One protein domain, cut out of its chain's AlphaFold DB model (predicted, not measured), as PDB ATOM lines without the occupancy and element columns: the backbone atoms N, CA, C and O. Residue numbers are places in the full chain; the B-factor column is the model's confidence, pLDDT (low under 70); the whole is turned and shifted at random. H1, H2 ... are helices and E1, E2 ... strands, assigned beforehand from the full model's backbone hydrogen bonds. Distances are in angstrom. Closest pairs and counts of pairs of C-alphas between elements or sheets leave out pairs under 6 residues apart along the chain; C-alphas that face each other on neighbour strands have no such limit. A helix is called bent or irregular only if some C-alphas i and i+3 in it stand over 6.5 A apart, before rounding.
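What this domain is: This is residues 568 to 702 of the 720 residues of an uncharacterized protein of Elusimicrobia bacterium RIFOXYA2_FULL_39_19 (UniProt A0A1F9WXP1). The long helix H2 runs through the middle, and H6 packs at a slant on residues 621 to 630 of H2. The small hairpin E1 and E2 packs along one side of H2, while a second, shorter hairpin, E3 and E4, lies near H6 and H4; the short helices H4 and H5 sit together near the beginning of H6, and H3 lies apart from both of them, its Ser 661 near Met 691 of H6. The printed part has 135 residues, with six named helices and four named strands in the order E1, E2, H1, E3, E4, H2, H3, H4, H5, H6; each hairpin is an antiparallel sheet of two strands, and the class is mixed, helices and strands. The whole is compact, with a radius of gyration of the C-alphas of 14.5 A, and rounded, spanning 38 by 30 by 25 A.

Where its parts are: Residues 568 to 580 hold no named element. E1 is residues 581 to 584, 10.0 A long, beginning at C-alpha 581 at (-41.907, 36.071, -8.780), and E2 is residues 588 to 591, 10.3 A long. H1 is residues 593 to 596, E3 residues 604 to 606 and E4 residues 609 to 611. H2, residues 617 to 637, is 30.6 A long and begins at C-alpha 617 at (-34.470, 26.198, -14.768). H3, residues 654 to 661, is 9.7 A long and only just irregular, its C-alphas 658 and 661 being 6.7 A apart. H4 is residues 673 to 677 and H5 residues 680 to 684. H6, residues 686 to 696, is 15.1 A long and ends at C-alpha 696 at (-42.889, 33.743, -20.268).

How they stand to each other: H2 and H6 touch at a steep tilt of 49 degrees, opposite ways, with the closest C-alphas, those of Glu 622 and Gly 696, 4.0 A apart. The closest C-alphas of E1 and H2, Phe 583 and Glu 627, are 5.5 A apart. In the hairpin E1 and E2, N 582 and O 590 are within hydrogen-bond range at 2.9 A. Residues 574 to 575 pair, parallel, with residues 590 to 591 of E2. H1 touches H2 at its residues 617 to 623 alone, Ala 595 and Val 620 having the closest C-alphas, 4.9 A apart. In the hairpin E3 and E4, N 611 and O 604 are within range at 2.8 A. The closest C-alphas of E4 and H6, Phe 611 and Met 693, are 7.2 A apart. H4 touches H6, with the closest C-alphas, those of Val 673 and Gly 686, 5.4 A apart. H4 and H5 touch only at the corner, closest at the C-alphas of Ala 674 and Tyr 682, 4.7 A. H3 and H6 are close but not clearly touching, with the C-alphas of Ser 661 and Met 691 closest at 6.7 A. Every O i to N i+4 pair is within hydrogen-bond range in H2, H4 and H6, against 3 of 4 in H3 and 0 of 1 in H5, where 2 of 2 O i to N i+3 pairs are; H1 is too short for an i+4 pair.

The domain as a whole: The C-alphas farthest apart, those of Thr 647 and Val 702, are 40.5 A apart, while the first and last printed C-alphas, Ser 568 and Val 702, are 8.3 A apart. The printed part has no cut. The links H2 to H3, of 16 residues, and H3 to H4, of 11, are long. The mean pLDDT of the printed part is 97.7, and no printed residue is under 70.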
ATOM      1  N   SER A 568     -30.876  33.334 -18.243       96.62
ATOM      2  CA  SER A 568     -30.335  34.598 -18.783       96.62
ATOM      3  C   SER A 568     -30.632  35.815 -17.910       96.62
ATOM      4  O   SER A 568     -29.758  36.633 -17.625       96.62
ATOM      5  N   ASP A 569     -31.884  35.926 -17.479       98.06
ATOM      6  CA  ASP A 569     -32.416  37.149 -16.887       98.06
ATOM      7  C   ASP A 569     -32.395  37.156 -15.360       98.06
ATOM      8  O   ASP A 569     -32.606  38.202 -14.750       98.06
ATOM      9  N   ILE A 570     -32.041  36.035 -14.725       98.44
ATOM     10  CA  ILE A 570     -32.023  35.890 -13.261       98.44
ATOM     11  C   ILE A 570     -31.089  36.904 -12.574       98.44
ATOM     12  O   ILE A 570     -31.265  37.251 -11.404       98.44
ATOM     13  N   ASN A 571     -30.103  37.437 -13.302       98.19
ATOM     14  CA  ASN A 571     -29.193  38.457 -12.792       98.19
ATOM     15  C   ASN A 571     -29.899  39.765 -12.409       98.19
ATOM     16  O   ASN A 571     -29.437  40.446 -11.490       98.19
ATOM     17  N   GLN A 572     -31.039  40.058 -13.042       98.38
ATOM     18  CA  GLN A 572     -31.877  41.225 -12.758       98.38
ATOM     19  C   GLN A 572     -32.719  41.057 -11.483       98.38
ATOM     20  O   GLN A 572     -33.266  42.031 -10.973       98.38
ATOM     21  N   PHE A 573     -32.796  39.835 -10.949       98.69
ATOM     22  CA  PHE A 573     -33.655  39.488  -9.825       98.69
ATOM     23  C   PHE A 573     -32.874  39.404  -8.515       98.69
ATOM     24  O   PHE A 573     -31.685  39.057  -8.467       98.69
ATOM     25  N   THR A 574     -33.580  39.686  -7.428       98.25
ATOM     26  CA  THR A 574     -33.185  39.355  -6.055       98.25
ATOM     27  C   THR A 574     -34.061  38.221  -5.521       98.25
ATOM     28  O   THR A 574     -35.068  37.867  -6.126       98.25
ATOM     29  N   TYR A 575     -33.672  37.608  -4.406       98.31
ATOM     30  CA  TYR A 575     -34.448  36.526  -3.803       98.31
ATOM     31  C   TYR A 575     -35.412  37.053  -2.724       98.31
ATOM     32  O   TYR A 575     -35.067  37.971  -1.973       98.31
ATOM     33  N   GLY A 576     -36.608  36.466  -2.623       97.19
ATOM     34  CA  GLY A 576     -37.526  36.629  -1.490       97.19
ATOM     35  C   GLY A 576     -38.981  36.994  -1.820       97.19
ATOM     36  O   GLY A 576     -39.665  37.492  -0.923       97.19
ATOM     37  N   ALA A 577     -39.452  36.806  -3.057       97.50
ATOM     38  CA  ALA A 577     -40.875  36.975  -3.375       97.50
ATOM     39  C   ALA A 577     -41.737  35.917  -2.658       97.50
ATOM     40  O   ALA A 577     -41.268  34.808  -2.385       97.50
ATOM     41  N   SER A 578     -43.006  36.228  -2.381       93.94
ATOM     42  CA  SER A 578     -43.986  35.215  -1.972       93.94
ATOM     43  C   SER A 578     -44.567  34.538  -3.216       93.94
ATOM     44  O   SER A 578     -45.379  35.143  -3.905       93.94
ATOM     45  N   GLY A 579     -44.157  33.302  -3.512       96.00
ATOM     46  CA  GLY A 579     -44.625  32.544  -4.681       96.00
ATOM     47  C   GLY A 579     -43.544  32.376  -5.750       96.00
ATOM     48  O   GLY A 579     -42.409  32.022  -5.427       96.00
ATOM     49  N   TYR A 580     -43.902  32.595  -7.020       97.81
ATOM     50  CA  TYR A 580     -42.990  32.450  -8.160       97.81
ATOM     51  C   TYR A 580     -42.065  33.663  -8.293       97.81
ATOM     52  O   TYR A 580     -40.855  33.560  -8.092       97.81
ATOM     53  N   GLY A 581     -42.629  34.825  -8.598       98.12
ATOM     54  CA  GLY A 581     -41.907  36.071  -8.780       98.12
ATOM     55  C   GLY A 581     -42.800  37.258  -8.456       98.12
ATOM     56  O   GLY A 581     -43.988  37.094  -8.191       98.12
ATOM     57  N   GLU A 582     -42.189  38.433  -8.393       98.06
ATOM     58  CA  GLU A 582     -42.915  39.698  -8.359       98.06
ATOM     59  C   GLU A 582     -42.056  40.818  -8.952       98.06
ATOM     60  O   GLU A 582     -40.836  40.897  -8.731       98.06
ATOM     61  N   PHE A 583     -42.722  41.730  -9.650       98.38
ATOM     62  CA  PHE A 583     -42.230  43.064  -9.938       98.38
ATOM     63  C   PHE A 583     -42.900  44.087  -9.013       98.38
ATOM     64  O   PHE A 583     -44.120  44.217  -8.970       98.38
ATOM     65  N   ILE A 584     -42.089  44.862  -8.294       97.75
ATOM     66  CA  ILE A 584     -42.537  46.006  -7.497       97.75
ATOM     67  C   ILE A 584     -41.959  47.278  -8.137       97.75
ATOM     68  O   ILE A 584     -40.733  47.485  -8.104       97.75
ATOM     69  N   PRO A 585     -42.811  48.157  -8.697       96.81
ATOM     70  CA  PRO A 585     -42.376  49.424  -9.260       96.81
ATOM     71  C   PRO A 585     -41.537  50.270  -8.283       96.81
ATOM     72  O   PRO A 585     -41.796  50.279  -7.077       96.81
ATOM     73  N   PRO A 586     -40.532  51.014  -8.776       96.88
ATOM     74  CA  PRO A 586     -40.210  51.183 -10.194       96.88
ATOM     75  C   PRO A 586     -39.249  50.124 -10.763       96.88
ATOM     76  O   PRO A 586     -39.035  50.086 -11.970       96.88
ATOM     77  N   SER A 587     -38.592  49.310  -9.930       96.75
ATOM     78  CA  SER A 587     -37.421  48.545 -10.394       96.75
ATOM     79  C   SER A 587     -37.145  47.229  -9.677       96.75
ATOM     80  O   SER A 587     -36.162  46.568 -10.001       96.75
ATOM     81  N   THR A 588     -37.924  46.865  -8.662       98.19
ATOM     82  CA  THR A 588     -37.594  45.710  -7.824       98.19
ATOM     83  C   THR A 588     -38.146  44.447  -8.464       98.19
ATOM     84  O   THR A 588     -39.354  44.288  -8.557       98.19
ATOM     85  N   LEU A 589     -37.260  43.546  -8.881       98.62
ATOM     86  CA  LEU A 589     -37.602  42.221  -9.394       98.62
ATOM     87  C   LEU A 589     -37.172  41.167  -8.375       98.62
ATOM     88  O   LEU A 589     -36.015  41.156  -7.924       98.62
ATOM     89  N   ARG A 590     -38.098  40.293  -7.979       98.62
ATOM     90  CA  ARG A 590     -37.851  39.257  -6.972       98.62
ATOM     91  C   ARG A 590     -38.339  37.900  -7.460       98.62
ATOM     92  O   ARG A 590     -39.339  37.814  -8.156       98.62
ATOM     93  N   LEU A 591     -37.618  36.847  -7.084       98.75
ATOM     94  CA  LEU A 591     -38.045  35.454  -7.236       98.75
ATOM     95  C   LEU A 591     -38.297  34.839  -5.860       98.75
ATOM     96  O   LEU A 591     -37.623  35.196  -4.889       98.75
ATOM     97  N   GLY A 592     -39.253  33.923  -5.778       98.25
ATOM     98  CA  GLY A 592     -39.546  33.123  -4.592       98.25
ATOM     99  C   GLY A 592     -39.242  31.641  -4.813       98.25
ATOM    100  O   GLY A 592     -38.762  31.238  -5.875       98.25
ATOM    101  N   ASP A 593     -39.502  30.822  -3.794       97.81
ATOM    102  CA  ASP A 593     -39.212  29.381  -3.818       97.81
ATOM    103  C   ASP A 593     -39.940  28.637  -4.958       97.81
ATOM    104  O   ASP A 593     -39.393  27.684  -5.518       97.81
ATOM    105  N   GLU A 594     -41.153  29.063  -5.344       97.75
ATOM    106  CA  GLU A 594     -41.953  28.349  -6.354       97.75
ATOM    107  C   GLU A 594     -41.361  28.465  -7.767       97.75
ATOM    108  O   GLU A 594     -41.578  27.577  -8.594       97.75
ATOM    109  N   ALA A 595     -40.532  29.486  -8.036       98.12
ATOM    110  CA  ALA A 595     -39.889  29.673  -9.338       98.12
ATOM    111  C   ALA A 595     -38.973  28.511  -9.742       98.12
ATOM    112  O   ALA A 595     -38.813  28.258 -10.932       98.12
ATOM    113  N   ALA A 596     -38.388  27.779  -8.788       97.69
ATOM    114  CA  ALA A 596     -37.536  26.617  -9.071       97.69
ATOM    115  C   ALA A 596     -38.299  25.276  -9.094       97.69
ATOM    116  O   ALA A 596     -37.685  24.203  -9.236       97.69
ATOM    117  N   GLY A 597     -39.623  25.326  -8.918       96.75
ATOM    118  CA  GLY A 597     -40.535  24.190  -8.923       96.75
ATOM    119  C   GLY A 597     -41.075  23.883 -10.319       96.75
ATOM    120  O   GLY A 597     -40.314  23.545 -11.230       96.75
ATOM    121  N   GLU A 598     -42.397  23.962 -10.460       97.44
ATOM    122  CA  GLU A 598     -43.128  23.790 -11.714       97.44
ATOM    123  C   GLU A 598     -44.069  24.979 -11.924       97.44
ATOM    124  O   GLU A 598     -44.906  25.261 -11.069       97.44
ATOM    125  N   HIS A 599     -43.943  25.665 -13.058       96.62
ATOM    126  CA  HIS A 599     -44.744  26.840 -13.369       96.62
ATOM    127  C   HIS A 599     -46.157  26.394 -13.730       96.62
ATOM    128  O   HIS A 599     -46.344  25.685 -14.713       96.62
ATOM    129  N   TYR A 600     -47.154  26.783 -12.936       94.75
ATOM    130  CA  TYR A 600     -48.567  26.445 -13.159       94.75
ATOM    131  C   TYR A 600     -48.802  24.934 -13.379       94.75
ATOM    132  O   TYR A 600     -49.170  24.520 -14.483       94.75
ATOM    133  N   PRO A 601     -48.647  24.091 -12.339       94.56
ATOM    134  CA  PRO A 601     -48.687  22.630 -12.484       94.56
ATOM    135  C   PRO A 601     -49.971  22.089 -13.134       94.56
ATOM    136  O   PRO A 601     -49.937  21.114 -13.883       94.56
ATOM    137  N   SER A 602     -51.112  22.742 -12.892       94.00
ATOM    138  CA  SER A 602     -52.407  22.364 -13.479       94.00
ATOM    139  C   SER A 602     -52.514  22.647 -14.978       94.00
ATOM    140  O   SER A 602     -53.373  22.061 -15.637       94.00
ATOM    141  N   LYS A 603     -51.646  23.522 -15.503       96.19
ATOM    142  CA  LYS A 603     -51.750  24.194 -16.802       96.19
ATOM    143  C   LYS A 603     -53.052  24.989 -16.955       96.19
ATOM    144  O   LYS A 603     -54.104  24.612 -16.448       96.19
ATOM    145  N   TYR A 604     -53.002  26.095 -17.683       96.62
ATOM    146  CA  TYR A 604     -54.177  26.939 -17.918       96.62
ATOM    147  C   TYR A 604     -54.409  27.111 -19.412       96.62
ATOM    148  O   TYR A 604     -53.456  27.343 -20.148       96.62
ATOM    149  N   SER A 605     -55.663  27.001 -19.863       97.56
ATOM    150  CA  SER A 605     -56.039  27.314 -21.244       97.56
ATOM    151  C   SER A 605     -56.743  28.665 -21.287       97.56
ATOM    152  O   SER A 605     -57.863  28.783 -20.797       97.56
ATOM    153  N   ILE A 606     -56.077  29.674 -21.845       97.50
ATOM    154  CA  ILE A 606     -56.547  31.064 -21.889       97.50
ATOM    155  C   ILE A 606     -56.412  31.555 -23.329       97.50
ATOM    156  O   ILE A 606     -55.348  31.422 -23.932       97.50
ATOM    157  N   GLY A 607     -57.505  32.044 -23.921       94.44
ATOM    158  CA  GLY A 607     -57.502  32.503 -25.318       94.44
ATOM    159  C   GLY A 607     -57.072  31.437 -26.340       94.44
ATOM    160  O   GLY A 607     -56.569  31.772 -27.407       94.44
ATOM    161  N   GLY A 608     -57.224  30.145 -26.018       96.00
ATOM    162  CA  GLY A 608     -56.781  29.030 -26.868       96.00
ATOM    163  C   GLY A 608     -55.294  28.667 -26.753       96.00
ATOM    164  O   GLY A 608     -54.861  27.720 -27.409       96.00
ATOM    165  N   ILE A 609     -54.525  29.356 -25.906       96.94
ATOM    166  CA  ILE A 609     -53.122  29.047 -25.589       96.94
ATOM    167  C   ILE A 609     -53.080  28.244 -24.285       96.94
ATOM    168  O   ILE A 609     -53.885  28.489 -23.387       96.94
ATOM    169  N   VAL A 610     -52.180  27.262 -24.183       97.56
ATOM    170  CA  VAL A 610     -51.982  26.460 -22.965       97.56
ATOM    171  C   VAL A 610     -50.682  26.883 -22.294       97.56
ATOM    172  O   VAL A 610     -49.618  26.654 -22.852       97.56
ATOM    173  N   PHE A 611     -50.779  27.437 -21.089       97.94
ATOM    174  CA  PHE A 611     -49.646  27.908 -20.296       97.94
ATOM    175  C   PHE A 611     -49.288  26.924 -19.180       97.94
ATOM    176  O   PHE A 611     -50.182  26.296 -18.601       97.94
ATOM    177  N   GLY A 612     -48.002  26.853 -18.825       96.25
ATOM    178  CA  GLY A 612     -47.503  26.095 -17.676       96.25
ATOM    179  C   GLY A 612     -46.910  24.717 -17.979       96.25
ATOM    180  O   GLY A 612     -46.918  24.210 -19.102       96.25
ATOM    181  N   GLY A 613     -46.418  24.069 -16.926       96.88
ATOM    182  CA  GLY A 613     -45.728  22.780 -16.943       96.88
ATOM    183  C   GLY A 613     -44.209  22.867 -17.121       96.88
ATOM    184  O   GLY A 613     -43.547  21.828 -17.175       96.88
ATOM    185  N   ALA A 614     -43.635  24.069 -17.228       97.62
ATOM    186  CA  ALA A 614     -42.186  24.247 -17.189       97.62
ATOM    187  C   ALA A 614     -41.643  23.907 -15.797       97.62
ATOM    188  O   ALA A 614     -42.280  24.211 -14.796       97.62
ATOM    189  N   LYS A 615     -40.463  23.283 -15.717       97.56
ATOM    190  CA  LYS A 615     -39.866  22.795 -14.460       97.56
ATOM    191  C   LYS A 615     -38.442  23.305 -14.273       97.56
ATOM    192  O   LYS A 615     -37.732  23.521 -15.258       97.56
ATOM    193  N   GLY A 616     -38.009  23.449 -13.021       97.44
ATOM    194  CA  GLY A 616     -36.626  23.794 -12.673       97.44
ATOM    195  C   GLY A 616     -36.162  25.081 -13.359       97.44
ATOM    196  O   GLY A 616     -36.852  26.094 -13.302       97.44
ATOM    197  N   ILE A 617     -35.028  25.031 -14.062       98.50
ATOM    198  CA  ILE A 617     -34.470  26.198 -14.768       98.50
ATOM    199  C   ILE A 617     -35.409  26.792 -15.828       98.50
ATOM    200  O   ILE A 617     -35.331  27.986 -16.114       98.50
ATOM    201  N   ASP A 618     -36.294  25.983 -16.423       98.38
ATOM    202  CA  ASP A 618     -37.271  26.487 -17.392       98.38
ATOM    203  C   ASP A 618     -38.362  27.272 -16.673       98.38
ATOM    204  O   ASP A 618     -38.680  28.367 -17.107       98.38
ATOM    205  N   CYS A 619     -38.858  26.765 -15.536       98.50
ATOM    206  CA  CYS A 619     -39.816  27.482 -14.689       98.50
ATOM    207  C   CYS A 619     -39.264  28.860 -14.296       98.50
ATOM    208  O   CYS A 619     -39.929  29.867 -14.514       98.50
ATOM    209  N   VAL A 620     -38.010  28.932 -13.832       98.62
ATOM    210  CA  VAL A 620     -37.371  30.219 -13.503       98.62
ATOM    211  C   VAL A 620     -37.285  31.135 -14.724       98.62
ATOM    212  O   VAL A 620     -37.505  32.333 -14.602       98.62
ATOM    213  N   SER A 621     -36.986  30.584 -15.902       98.62
ATOM    214  CA  SER A 621     -36.891  31.358 -17.141       98.62
ATOM    215  C   SER A 621     -38.247  31.928 -17.577       98.62
ATOM    216  O   SER A 621     -38.301  33.079 -18.006       98.62
ATOM    217  N   GLU A 622     -39.336  31.164 -17.433       98.56
ATOM    218  CA  GLU A 622     -40.696  31.652 -17.698       98.56
ATOM    219  C   GLU A 622     -41.091  32.755 -16.709       98.56
ATOM    220  O   GLU A 622     -41.555  33.811 -17.131       98.56
ATOM    221  N   VAL A 623     -40.836  32.550 -15.410       98.62
ATOM    222  CA  VAL A 623     -41.134  33.537 -14.359       98.62
ATOM    223  C   VAL A 623     -40.323  34.819 -14.559       98.62
ATOM    224  O   VAL A 623     -40.879  35.909 -14.500       98.62
ATOM    225  N   CYS A 624     -39.025  34.729 -14.869       98.75
ATOM    226  CA  CYS A 624     -38.214  35.917 -15.138       98.75
ATOM    227  C   CYS A 624     -38.769  36.741 -16.307       98.75
ATOM    228  O   CYS A 624     -38.848  37.962 -16.211       98.75
ATOM    229  N   ALA A 625     -39.151  36.090 -17.406       98.69
ATOM    230  CA  ALA A 625     -39.718  36.781 -18.560       98.69
ATOM    231  C   ALA A 625     -41.122  37.348 -18.278       98.69
ATOM    232  O   ALA A 625     -41.435  38.427 -18.780       98.69
ATOM    233  N   HIS A 626     -41.921  36.669 -17.450       98.50
ATOM    234  CA  HIS A 626     -43.214  37.161 -16.971       98.50
ATOM    235  C   HIS A 626     -43.053  38.467 -16.175       98.50
ATOM    236  O   HIS A 626     -43.598  39.496 -16.563       98.50
ATOM    237  N   GLU A 627     -42.223  38.479 -15.130       98.62
ATOM    238  CA  GLU A 627     -42.033  39.688 -14.309       98.62
ATOM    239  C   GLU A 627     -41.333  40.826 -15.073       98.62
ATOM    240  O   GLU A 627     -41.586  42.011 -14.839       98.62
ATOM    241  N   LEU A 628     -40.449  40.494 -16.022       98.62
ATOM    242  CA  LEU A 628     -39.834  41.494 -16.896       98.62
ATOM    243  C   LEU A 628     -40.843  42.151 -17.838       98.62
ATOM    244  O   LEU A 628     -40.635  43.308 -18.204       98.62
ATOM    245  N   TYR A 629     -41.917  41.457 -18.218       98.69
ATOM    246  CA  TYR A 629     -42.994  42.063 -18.994       98.69
ATOM    247  C   TYR A 629     -43.727  43.128 -18.173       98.69
ATOM    248  O   TYR A 629     -43.883  44.249 -18.651       98.69
ATOM    249  N   HIS A 630     -44.065  42.835 -16.912       98.44
ATOM    250  CA  HIS A 630     -44.657  43.819 -15.992       98.44
ATOM    251  C   HIS A 630     -43.766  45.052 -15.822       98.44
ATOM    252  O   HIS A 630     -44.227  46.193 -15.914       98.44
ATOM    253  N   LYS A 631     -42.453  44.841 -15.671       98.38
ATOM    254  CA  LYS A 631     -41.487  45.945 -15.656       98.38
ATOM    255  C   LYS A 631     -41.479  46.723 -16.975       98.38
ATOM    256  O   LYS A 631     -41.434  47.950 -16.955       98.38
ATOM    257  N   TRP A 632     -41.487  46.031 -18.112       98.44
ATOM    258  CA  TRP A 632     -41.488  46.667 -19.426       98.44
ATOM    259  C   TRP A 632     -42.730  47.539 -19.629       98.44
ATOM    260  O   TRP A 632     -42.575  48.676 -20.070       98.44
ATOM    261  N   VAL A 633     -43.918  47.057 -19.242       98.38
ATOM    262  CA  VAL A 633     -45.169  47.833 -19.256       98.38
ATOM    263  C   VAL A 633     -45.024  49.097 -18.409       98.38
ATOM    264  O   VAL A 633     -45.271  50.200 -18.898       98.38
ATOM    265  N   TYR A 634     -44.534  48.968 -17.171       98.25
ATOM    266  CA  TYR A 634     -44.276  50.126 -16.315       98.25
ATOM    267  C   TYR A 634     -43.320  51.134 -16.974       98.25
ATOM    268  O   TYR A 634     -43.602  52.332 -16.993       98.25
ATOM    269  N   ASP A 635     -42.214  50.659 -17.553       98.06
ATOM    270  CA  ASP A 635     -41.242  51.506 -18.247       98.06
ATOM    271  C   ASP A 635     -41.857  52.194 -19.483       98.06
ATOM    272  O   ASP A 635     -41.513  53.345 -19.766       98.06
ATOM    273  N   GLN A 636     -42.777  51.538 -20.210       98.31
ATOM    274  CA  GLN A 636     -43.474  52.158 -21.342       98.31
ATOM    275  C   GLN A 636     -44.355  53.324 -20.892       98.31
ATOM    276  O   GLN A 636     -44.325  54.381 -21.524       98.31
ATOM    277  N   TRP A 637     -45.059  53.182 -19.767       97.81
ATOM    278  CA  TRP A 637     -45.841  54.267 -19.165       97.81
ATOM    279  C   TRP A 637     -44.992  55.420 -18.627       97.81
ATOM    280  O   TRP A 637     -45.492  56.532 -18.477       97.81
ATOM    281  N   GLN A 638     -43.700  55.196 -18.369       97.31
ATOM    282  CA  GLN A 638     -42.739  56.271 -18.092       97.31
ATOM    283  C   GLN A 638     -42.099  56.850 -19.370       97.31
ATOM    284  O   GLN A 638     -41.281  57.770 -19.289       97.31
ATOM    285  N   GLY A 639     -42.443  56.320 -20.545       96.75
ATOM    286  CA  GLY A 639     -41.819  56.647 -21.820       96.75
ATOM    287  C   GLY A 639     -42.825  56.678 -22.980       96.75
ATOM    288  O   GLY A 639     -43.637  57.602 -23.025       96.75
ATOM    289  N   PRO A 640     -42.754  55.755 -23.960       97.50
ATOM    290  CA  PRO A 640     -43.553  55.840 -25.187       97.50
ATOM    291  C   PRO A 640     -45.075  55.861 -25.016       97.50
ATOM    292  O   PRO A 640     -45.740  56.377 -25.903       97.50
ATOM    293  N   TRP A 641     -45.623  55.324 -23.922       98.19
ATOM    294  CA  TRP A 641     -47.072  55.305 -23.673       98.19
ATOM    295  C   TRP A 641     -47.579  56.529 -22.899       98.19
ATOM    296  O   TRP A 641     -48.761  56.630 -22.584       98.19
ATOM    297  N   VAL A 642     -46.711  57.498 -22.581       97.88
ATOM    298  CA  VAL A 642     -47.129  58.723 -21.884       97.88
ATOM    299  C   VAL A 642     -48.141  59.501 -22.732       97.88
ATOM    300  O   VAL A 642     -47.790  60.090 -23.753       97.88
ATOM    301  N   GLY A 643     -49.379  59.581 -22.240       96.81
ATOM    302  CA  GLY A 643     -50.478  60.303 -22.888       96.81
ATOM    303  C   GLY A 643     -51.321  59.458 -23.843       96.81
ATOM    304  O   GLY A 643     -52.264  60.001 -24.419       96.81
ATOM    305  N   GLU A 644     -51.006  58.170 -23.986       98.12
ATOM    306  CA  GLU A 644     -51.871  57.213 -24.671       98.12
ATOM    307  C   GLU A 644     -53.144  56.940 -23.853       98.12
ATOM    308  O   GLU A 644     -53.188  57.178 -22.641       98.12
ATOM    309  N   ILE A 645     -54.197  56.490 -24.535       98.12
ATOM    310  CA  ILE A 645     -55.489  56.152 -23.927       98.12
ATOM    311  C   ILE A 645     -55.467  54.673 -23.535       98.12
ATOM    312  O   ILE A 645     -55.087  53.840 -24.350       98.12
ATOM    313  N   ASP A 646     -55.869  54.393 -22.301       97.94
ATOM    314  CA  ASP A 646     -56.127  53.069 -21.727       97.94
ATOM    315  C   ASP A 646     -57.540  53.159 -21.129       97.94
ATOM    316  O   ASP A 646     -57.759  53.826 -20.112       97.94
ATOM    317  N   THR A 647     -58.525  52.680 -21.890       98.12
ATOM    318  CA  THR A 647     -59.951  52.929 -21.641       98.12
ATOM    319  C   THR A 647     -60.491  52.128 -20.454       98.12
ATOM    320  O   THR A 647     -61.430  52.593 -19.795       98.12
ATOM    321  N   ASP A 648     -59.932  50.957 -20.162       97.38
ATOM    322  CA  ASP A 648     -60.361  50.090 -19.062       97.38
ATOM    323  C   ASP A 648     -59.395  50.039 -17.866       97.38
ATOM    324  O   ASP A 648     -59.733  49.429 -16.847       97.38
ATOM    325  N   GLU A 649     -58.298  50.798 -17.936       97.19
ATOM    326  CA  GLU A 649     -57.313  51.032 -16.876       97.19
ATOM    327  C   GLU A 649     -56.558  49.759 -16.448       97.19
ATOM    328  O   GLU A 649     -56.115  49.647 -15.298       97.19
ATOM    329  N   ASP A 650     -56.390  48.807 -17.370       96.88
ATOM    330  CA  ASP A 650     -55.696  47.534 -17.142       96.88
ATOM    331  C   ASP A 650     -54.156  47.653 -17.260       96.88
ATOM    332  O   ASP A 650     -53.393  46.756 -16.872       96.88
ATOM    333  N   GLY A 651     -53.679  48.803 -17.741       96.44
ATOM    334  CA  GLY A 651     -52.274  49.122 -17.932       96.44
ATOM    335  C   GLY A 651     -51.742  48.812 -19.332       96.44
ATOM    336  O   GLY A 651     -50.523  48.897 -19.523       96.44
ATOM    337  N   LEU A 652     -52.587  48.469 -20.304       98.38
ATOM    338  CA  LEU A 652     -52.254  48.399 -21.725       98.38
ATOM    339  C   LEU A 652     -53.028  49.489 -22.495       98.38
ATOM    340  O   LEU A 652     -54.238  49.581 -22.380       98.38
ATOM    341  N   PRO A 653     -52.368  50.319 -23.323       98.50
ATOM    342  CA  PRO A 653     -53.095  51.298 -24.130       98.50
ATOM    343  C   PRO A 653     -53.973  50.656 -25.213       98.50
ATOM    344  O   PRO A 653     -53.529  49.706 -25.868       98.50
ATOM    345  N   ASP A 654     -55.111  51.280 -25.536       98.62
ATOM    346  CA  ASP A 654     -56.085  50.809 -26.533       98.62
ATOM    347  C   ASP A 654     -55.422  50.454 -27.879       98.62
ATOM    348  O   ASP A 654     -55.747  49.455 -28.530       98.62
ATOM    349  N   ASP A 655     -54.473  51.278 -28.333       98.19
ATOM    350  CA  ASP A 655     -53.751  51.064 -29.591       98.19
ATOM    351  C   ASP A 655     -52.848  49.820 -29.529       98.19
ATOM    352  O   ASP A 655     -52.755  49.068 -30.507       98.19
ATOM    353  N   TYR A 656     -52.196  49.567 -28.389       98.38
ATOM    354  CA  TYR A 656     -51.401  48.355 -28.169       98.38
ATOM    355  C   TYR A 656     -52.301  47.124 -28.103       98.38
ATOM    356  O   TYR A 656     -51.960  46.081 -28.667       98.38
ATOM    357  N   GLU A 657     -53.464  47.250 -27.473       98.25
ATOM    358  CA  GLU A 657     -54.382  46.135 -27.337       98.25
ATOM    359  C   GLU A 657     -54.963  45.677 -28.674       98.25
ATOM    360  O   GLU A 657     -54.913  44.496 -29.037       98.25
ATOM    361  N   ASN A 658     -55.402  46.647 -29.478       97.62
ATOM    362  CA  ASN A 658     -55.934  46.405 -30.813       97.62
ATOM    363  C   ASN A 658     -54.885  45.849 -31.788       97.62
ATOM    364  O   ASN A 658     -55.226  45.077 -32.690       97.62
ATOM    365  N   SER A 659     -53.623  46.279 -31.668       96.88
ATOM    366  CA  SER A 659     -52.591  45.983 -32.672       96.88
ATOM    367  C   SER A 659     -51.625  44.861 -32.288       96.88
ATOM    368  O   SER A 659     -51.128  44.176 -33.187       96.88
ATOM    369  N   ILE A 660     -51.360  44.655 -30.994       97.19
ATOM    370  CA  ILE A 660     -50.336  43.728 -30.492       97.19
ATOM    371  C   ILE A 660     -50.930  42.641 -29.591       97.19
ATOM    372  O   ILE A 660     -50.697  41.460 -29.866       97.19
ATOM    373  N   SER A 661     -51.649  42.987 -28.516       96.81
ATOM    374  CA  SER A 661     -52.084  41.978 -27.529       96.81
ATOM    375  C   SER A 661     -53.244  41.108 -28.041       96.81
ATOM    376  O   SER A 661     -53.305  39.911 -27.717       96.81
ATOM    377  N   GLY A 662     -54.124  41.690 -28.869       96.31
ATOM    378  CA  GLY A 662     -55.373  41.083 -29.321       96.31
ATOM    379  C   GLY A 662     -56.434  40.990 -28.218       96.31
ATOM    380  O   GLY A 662     -57.165  39.992 -28.173       96.31
ATOM    381  N   THR A 663     -56.466  41.971 -27.314       98.12
ATOM    382  CA  THR A 663     -57.455  42.119 -26.230       98.12
ATOM    383  C   THR A 663     -58.479  43.210 -26.577       98.12
ATOM    384  O   THR A 663     -58.328  43.899 -27.587       98.12
ATOM    385  N   ASP A 664     -59.608  43.252 -25.866       98.06
ATOM    386  CA  ASP A 664     -60.689  44.222 -26.084       98.06
ATOM    387  C   ASP A 664     -60.469  45.434 -25.169       98.06
ATOM    388  O   ASP A 664     -60.694  45.265 -23.974       98.06
ATOM    389  N   PRO A 665     -60.189  46.642 -25.702       98.31
ATOM    390  CA  PRO A 665     -59.834  47.820 -24.893       98.31
ATOM    391  C   PRO A 665     -60.892  48.363 -23.931       98.31
ATOM    392  O   PRO A 665     -60.777  49.453 -23.386       98.31
ATOM    393  N   ASN A 666     -62.030  47.685 -23.821       98.31
ATOM    394  CA  ASN A 666     -63.109  48.051 -22.911       98.31
ATOM    395  C   ASN A 666     -63.350  46.955 -21.862       98.31
ATOM    396  O   ASN A 666     -64.411  46.942 -21.222       98.31
ATOM    397  N   LYS A 667     -62.452  45.972 -21.765       98.19
ATOM    398  CA  LYS A 667     -62.548  44.824 -20.874       98.19
ATOM    399  C   LYS A 667     -61.164  44.526 -20.289       98.19
ATOM    400  O   LYS A 667     -60.439  43.766 -20.915       98.19
ATOM    401  N   PRO A 668     -60.909  44.867 -19.015       97.88
ATOM    402  CA  PRO A 668     -59.580  44.716 -18.410       97.88
ATOM    403  C   PRO A 668     -59.167  43.246 -18.175       97.88
ATOM    404  O   PRO A 668     -58.138  42.958 -17.576       97.88
ATOM    405  N   ASP A 669     -60.012  42.289 -18.568       98.38
ATOM    406  CA  ASP A 669     -59.779  40.849 -18.491       98.38
ATOM    407  C   ASP A 669     -60.554  40.143 -19.624       98.38
ATOM    408  O   ASP A 669     -61.518  39.394 -19.399       98.38
ATOM    409  N   THR A 670     -60.174  40.420 -20.876       98.44
ATOM    410  CA  THR A 670     -60.845  39.933 -22.097       98.44
ATOM    411  C   THR A 670     -61.064  38.420 -22.098       98.44
ATOM    412  O   THR A 670     -62.099  37.933 -22.573       98.44
ATOM    413  N   TYR A 671     -60.106  37.662 -21.557       98.06
ATOM    414  CA  TYR A 671     -60.109  36.197 -21.577       98.06
ATOM    415  C   TYR A 671     -60.431  35.543 -20.225       98.06
ATOM    416  O   TYR A 671     -60.281  34.322 -20.104       98.06
ATOM    417  N   ASN A 672     -60.938  36.302 -19.245       97.94
ATOM    418  CA  ASN A 672     -61.305  35.809 -17.912       97.94
ATOM    419  C   ASN A 672     -60.137  35.089 -17.199       97.94
ATOM    420  O   ASN A 672     -60.310  34.023 -16.594       97.94
ATOM    421  N   VAL A 673     -58.934  35.653 -17.298       97.88
ATOM    422  CA  VAL A 673     -57.720  35.232 -16.596       97.88
ATOM    423  C   VAL A 673     -57.996  35.109 -15.102       97.88
ATOM    424  O   VAL A 673     -57.645  34.080 -14.523       97.88
ATOM    425  N   ALA A 674     -58.704  36.067 -14.494       97.88
ATOM    426  CA  ALA A 674     -59.024  36.051 -13.067       97.88
ATOM    427  C   ALA A 674     -59.826  34.813 -12.657       97.88
ATOM    428  O   ALA A 674     -59.486  34.126 -11.691       97.88
ATOM    429  N   GLY A 675     -60.870  34.489 -13.427       97.56
ATOM    430  CA  GLY A 675     -61.705  33.320 -13.177       97.56
ATOM    431  C   GLY A 675     -60.998  31.997 -13.477       97.56
ATOM    432  O   GLY A 675     -61.231  31.014 -12.778       97.56
ATOM    433  N   ILE A 676     -60.129  31.953 -14.491       97.19
ATOM    434  CA  ILE A 676     -59.374  30.741 -14.859       97.19
ATOM    435  C   ILE A 676     -58.264  30.445 -13.841       97.19
ATOM    436  O   ILE A 676     -58.013  29.282 -13.525       97.19
ATOM    437  N   ARG A 677     -57.613  31.490 -13.323       94.81
ATOM    438  CA  ARG A 677     -56.529  31.413 -12.333       94.81
ATOM    439  C   ARG A 677     -57.014  31.319 -10.889       94.81
ATOM    440  O   ARG A 677     -56.186  31.087 -10.013       94.81
ATOM    441  N   ASP A 678     -58.314  31.507 -10.654       95.50
ATOM    442  CA  ASP A 678     -58.903  31.655  -9.317       95.50
ATOM    443  C   ASP A 678     -58.189  32.747  -8.490       95.50
ATOM    444  O   ASP A 678     -57.895  32.581  -7.307       95.50
ATOM    445  N   TYR A 679     -57.864  33.867  -9.147       95.50
ATOM    446  CA  TYR A 679     -57.178  35.010  -8.543       95.50
ATOM    447  C   TYR A 679     -57.944  36.303  -8.864       95.50
ATOM    448  O   TYR A 679     -57.758  36.878  -9.936       95.50
ATOM    449  N   PRO A 680     -58.847  36.752  -7.968       96.94
ATOM    450  CA  PRO A 680     -59.792  37.832  -8.262       96.94
ATOM    451  C   PRO A 680     -59.159  39.165  -8.668       96.94
ATOM    452  O   PRO A 680     -59.764  39.898  -9.448       96.94
ATOM    453  N   ASP A 681     -57.964  39.482  -8.169       96.62
ATOM    454  CA  ASP A 681     -57.325  40.775  -8.436       96.62
ATOM    455  C   ASP A 681     -56.956  40.941  -9.917       96.62
ATOM    456  O   ASP A 681     -56.986  42.059 -10.424       96.62
ATOM    457  N   TYR A 682     -56.754  39.842 -10.653       97.75
ATOM    458  CA  TYR A 682     -56.539  39.872 -12.104       97.75
ATOM    459  C   TYR A 682     -57.749  40.375 -12.896       97.75
ATOM    460  O   TYR A 682     -57.627  40.617 -14.084       97.75
ATOM    461  N   SER A 683     -58.921  40.556 -12.280       97.50
ATOM    462  CA  SER A 683     -60.077  41.120 -12.992       97.50
ATOM    463  C   SER A 683     -59.890  42.591 -13.380       97.50
ATOM    464  O   SER A 683     -60.685  43.103 -14.162       97.50
ATOM    465  N   TRP A 684     -58.862  43.254 -12.834       97.69
ATOM    466  CA  TRP A 684     -58.528  44.651 -13.112       97.69
ATOM    467  C   TRP A 684     -57.360  44.835 -14.088       97.69
ATOM    468  O   TRP A 684     -57.125  45.960 -14.491       97.69
ATOM    469  N   TYR A 685     -56.601  43.780 -14.401       97.88
ATOM    470  CA  TYR A 685     -55.383  43.849 -15.229       97.88
ATOM    471  C   TYR A 685     -55.056  42.488 -15.876       97.88
ATOM    472  O   TYR A 685     -53.906  42.060 -16.009       97.88
ATOM    473  N   GLY A 686     -56.104  41.738 -16.206       98.12
ATOM    474  CA  GLY A 686     -56.028  40.375 -16.716       98.12
ATOM    475  C   GLY A 686     -55.407  40.313 -18.104       98.12
ATOM    476  O   GLY A 686     -54.709  39.345 -18.413       98.12
ATOM    477  N   ASP A 687     -55.586  41.350 -18.919       98.50
ATOM    478  CA  ASP A 687     -54.996  41.414 -20.251       98.50
ATOM    479  C   ASP A 687     -53.491  41.712 -20.193       98.50
ATOM    480  O   ASP A 687     -52.702  41.029 -20.864       98.50
ATOM    481  N   GLN A 688     -53.049  42.583 -19.279       98.38
ATOM    482  CA  GLN A 688     -51.632  42.708 -18.914       98.38
ATOM    483  C   GLN A 688     -51.022  41.373 -18.435       98.38
ATOM    484  O   GLN A 688     -49.955  40.975 -18.918       98.38
ATOM    485  N   GLU A 689     -51.698  40.644 -17.543       98.31
ATOM    486  CA  GLU A 689     -51.255  39.330 -17.047       98.31
ATOM    487  C   GLU A 689     -51.181  38.270 -18.154       98.31
ATOM    488  O   GLU A 689     -50.206  37.517 -18.242       98.31
ATOM    489  N   LEU A 690     -52.158  38.235 -19.066       98.31
ATOM    490  CA  LEU A 690     -52.118  37.362 -20.241       98.31
ATOM    491  C   LEU A 690     -50.870  37.632 -21.087       98.31
ATOM    492  O   LEU A 690     -50.232  36.693 -21.579       98.31
ATOM    493  N   MET A 691     -50.510  38.898 -21.274       98.56
ATOM    494  CA  MET A 691     -49.322  39.259 -22.037       98.56
ATOM    495  C   MET A 691     -48.025  38.897 -21.305       98.56
ATOM    496  O   MET A 691     -47.101  38.389 -21.947       98.56
ATOM    497  N   ALA A 692     -47.979  39.028 -19.977       98.56
ATOM    498  CA  ALA A 692     -46.869  38.532 -19.166       98.56
ATOM    499  C   ALA A 692     -46.723  37.000 -19.271       98.56
ATOM    500  O   ALA A 692     -45.620  36.478 -19.458       98.56
ATOM    501  N   MET A 693     -47.835  36.255 -19.251       98.38
ATOM    502  CA  MET A 693     -47.848  34.805 -19.487       98.38
ATOM    503  C   MET A 693     -47.339  34.445 -20.892       98.38
ATOM    504  O   MET A 693     -46.510  33.544 -21.020       98.38
ATOM    505  N   LYS A 694     -47.756  35.172 -21.941       98.38
ATOM    506  CA  LYS A 694     -47.233  35.004 -23.315       98.38
ATOM    507  C   LYS A 694     -45.736  35.307 -23.417       98.38
ATOM    508  O   LYS A 694     -45.039  34.642 -24.177       98.38
ATOM    509  N   ALA A 695     -45.235  36.295 -22.673       98.38
ATOM    510  CA  ALA A 695     -43.812  36.626 -22.651       98.38
ATOM    511  C   ALA A 695     -42.968  35.513 -22.006       98.38
ATOM    512  O   ALA A 695     -41.851  35.245 -22.466       98.38
ATOM    513  N   GLY A 696     -43.507  34.868 -20.966       98.00
ATOM    514  CA  GLY A 696     -42.889  33.743 -20.268       98.00
ATOM    515  C   GLY A 696     -42.974  32.403 -21.000       98.00
ATOM    516  O   GLY A 696     -42.043  31.610 -20.894       98.00
ATOM    517  N   ASP A 697     -44.046  32.152 -21.752       97.81
ATOM    518  CA  ASP A 697     -44.324  30.841 -22.346       97.81
ATOM    519  C   ASP A 697     -43.167  30.306 -23.207       97.81
ATOM    520  O   ASP A 697     -42.636  30.973 -24.102       97.81
ATOM    521  N   GLY A 698     -42.745  29.073 -22.918       96.94
ATOM    522  CA  GLY A 698     -41.732  28.369 -23.698       96.94
ATOM    523  C   GLY A 698     -40.296  28.858 -23.491       96.94
ATOM    524  O   GLY A 698     -39.391  28.334 -24.153       96.94
ATOM    525  N   LYS A 699     -40.041  29.805 -22.578       98.25
ATOM    526  CA  LYS A 699     -38.675  30.211 -22.210       98.25
ATOM    527  C   LYS A 699     -37.918  29.043 -21.575       98.25
ATOM    528  O   LYS A 699     -38.489  28.186 -20.900       98.25
ATOM    529  N   LYS A 700     -36.609  28.979 -21.835       98.25
ATOM    530  CA  LYS A 700     -35.750  27.851 -21.449       98.25
ATOM    531  C   LYS A 700     -34.475  28.322 -20.774       98.25
ATOM    532  O   LYS A 700     -33.828  29.251 -21.254       98.25
ATOM    533  N   GLY A 701     -34.091  27.604 -19.721       97.94
ATOM    534  CA  GLY A 701     -32.756  27.707 -19.143       97.94
ATOM    535  C   GLY A 701     -31.727  26.916 -19.956       97.94
ATOM    536  O   GLY A 701     -32.060  26.090 -20.811       97.94
ATOM    537  N   VAL A 702     -30.448  27.135 -19.665       98.25
ATOM    538  CA  VAL A 702     -29.320  26.462 -20.321       98.25
ATOM    539  C   VAL A 702     -29.084  25.096 -19.675       98.25
ATOM    540  O   VAL A 702     -28.370  24.977 -18.683       98.25
TER     541      VAL A 702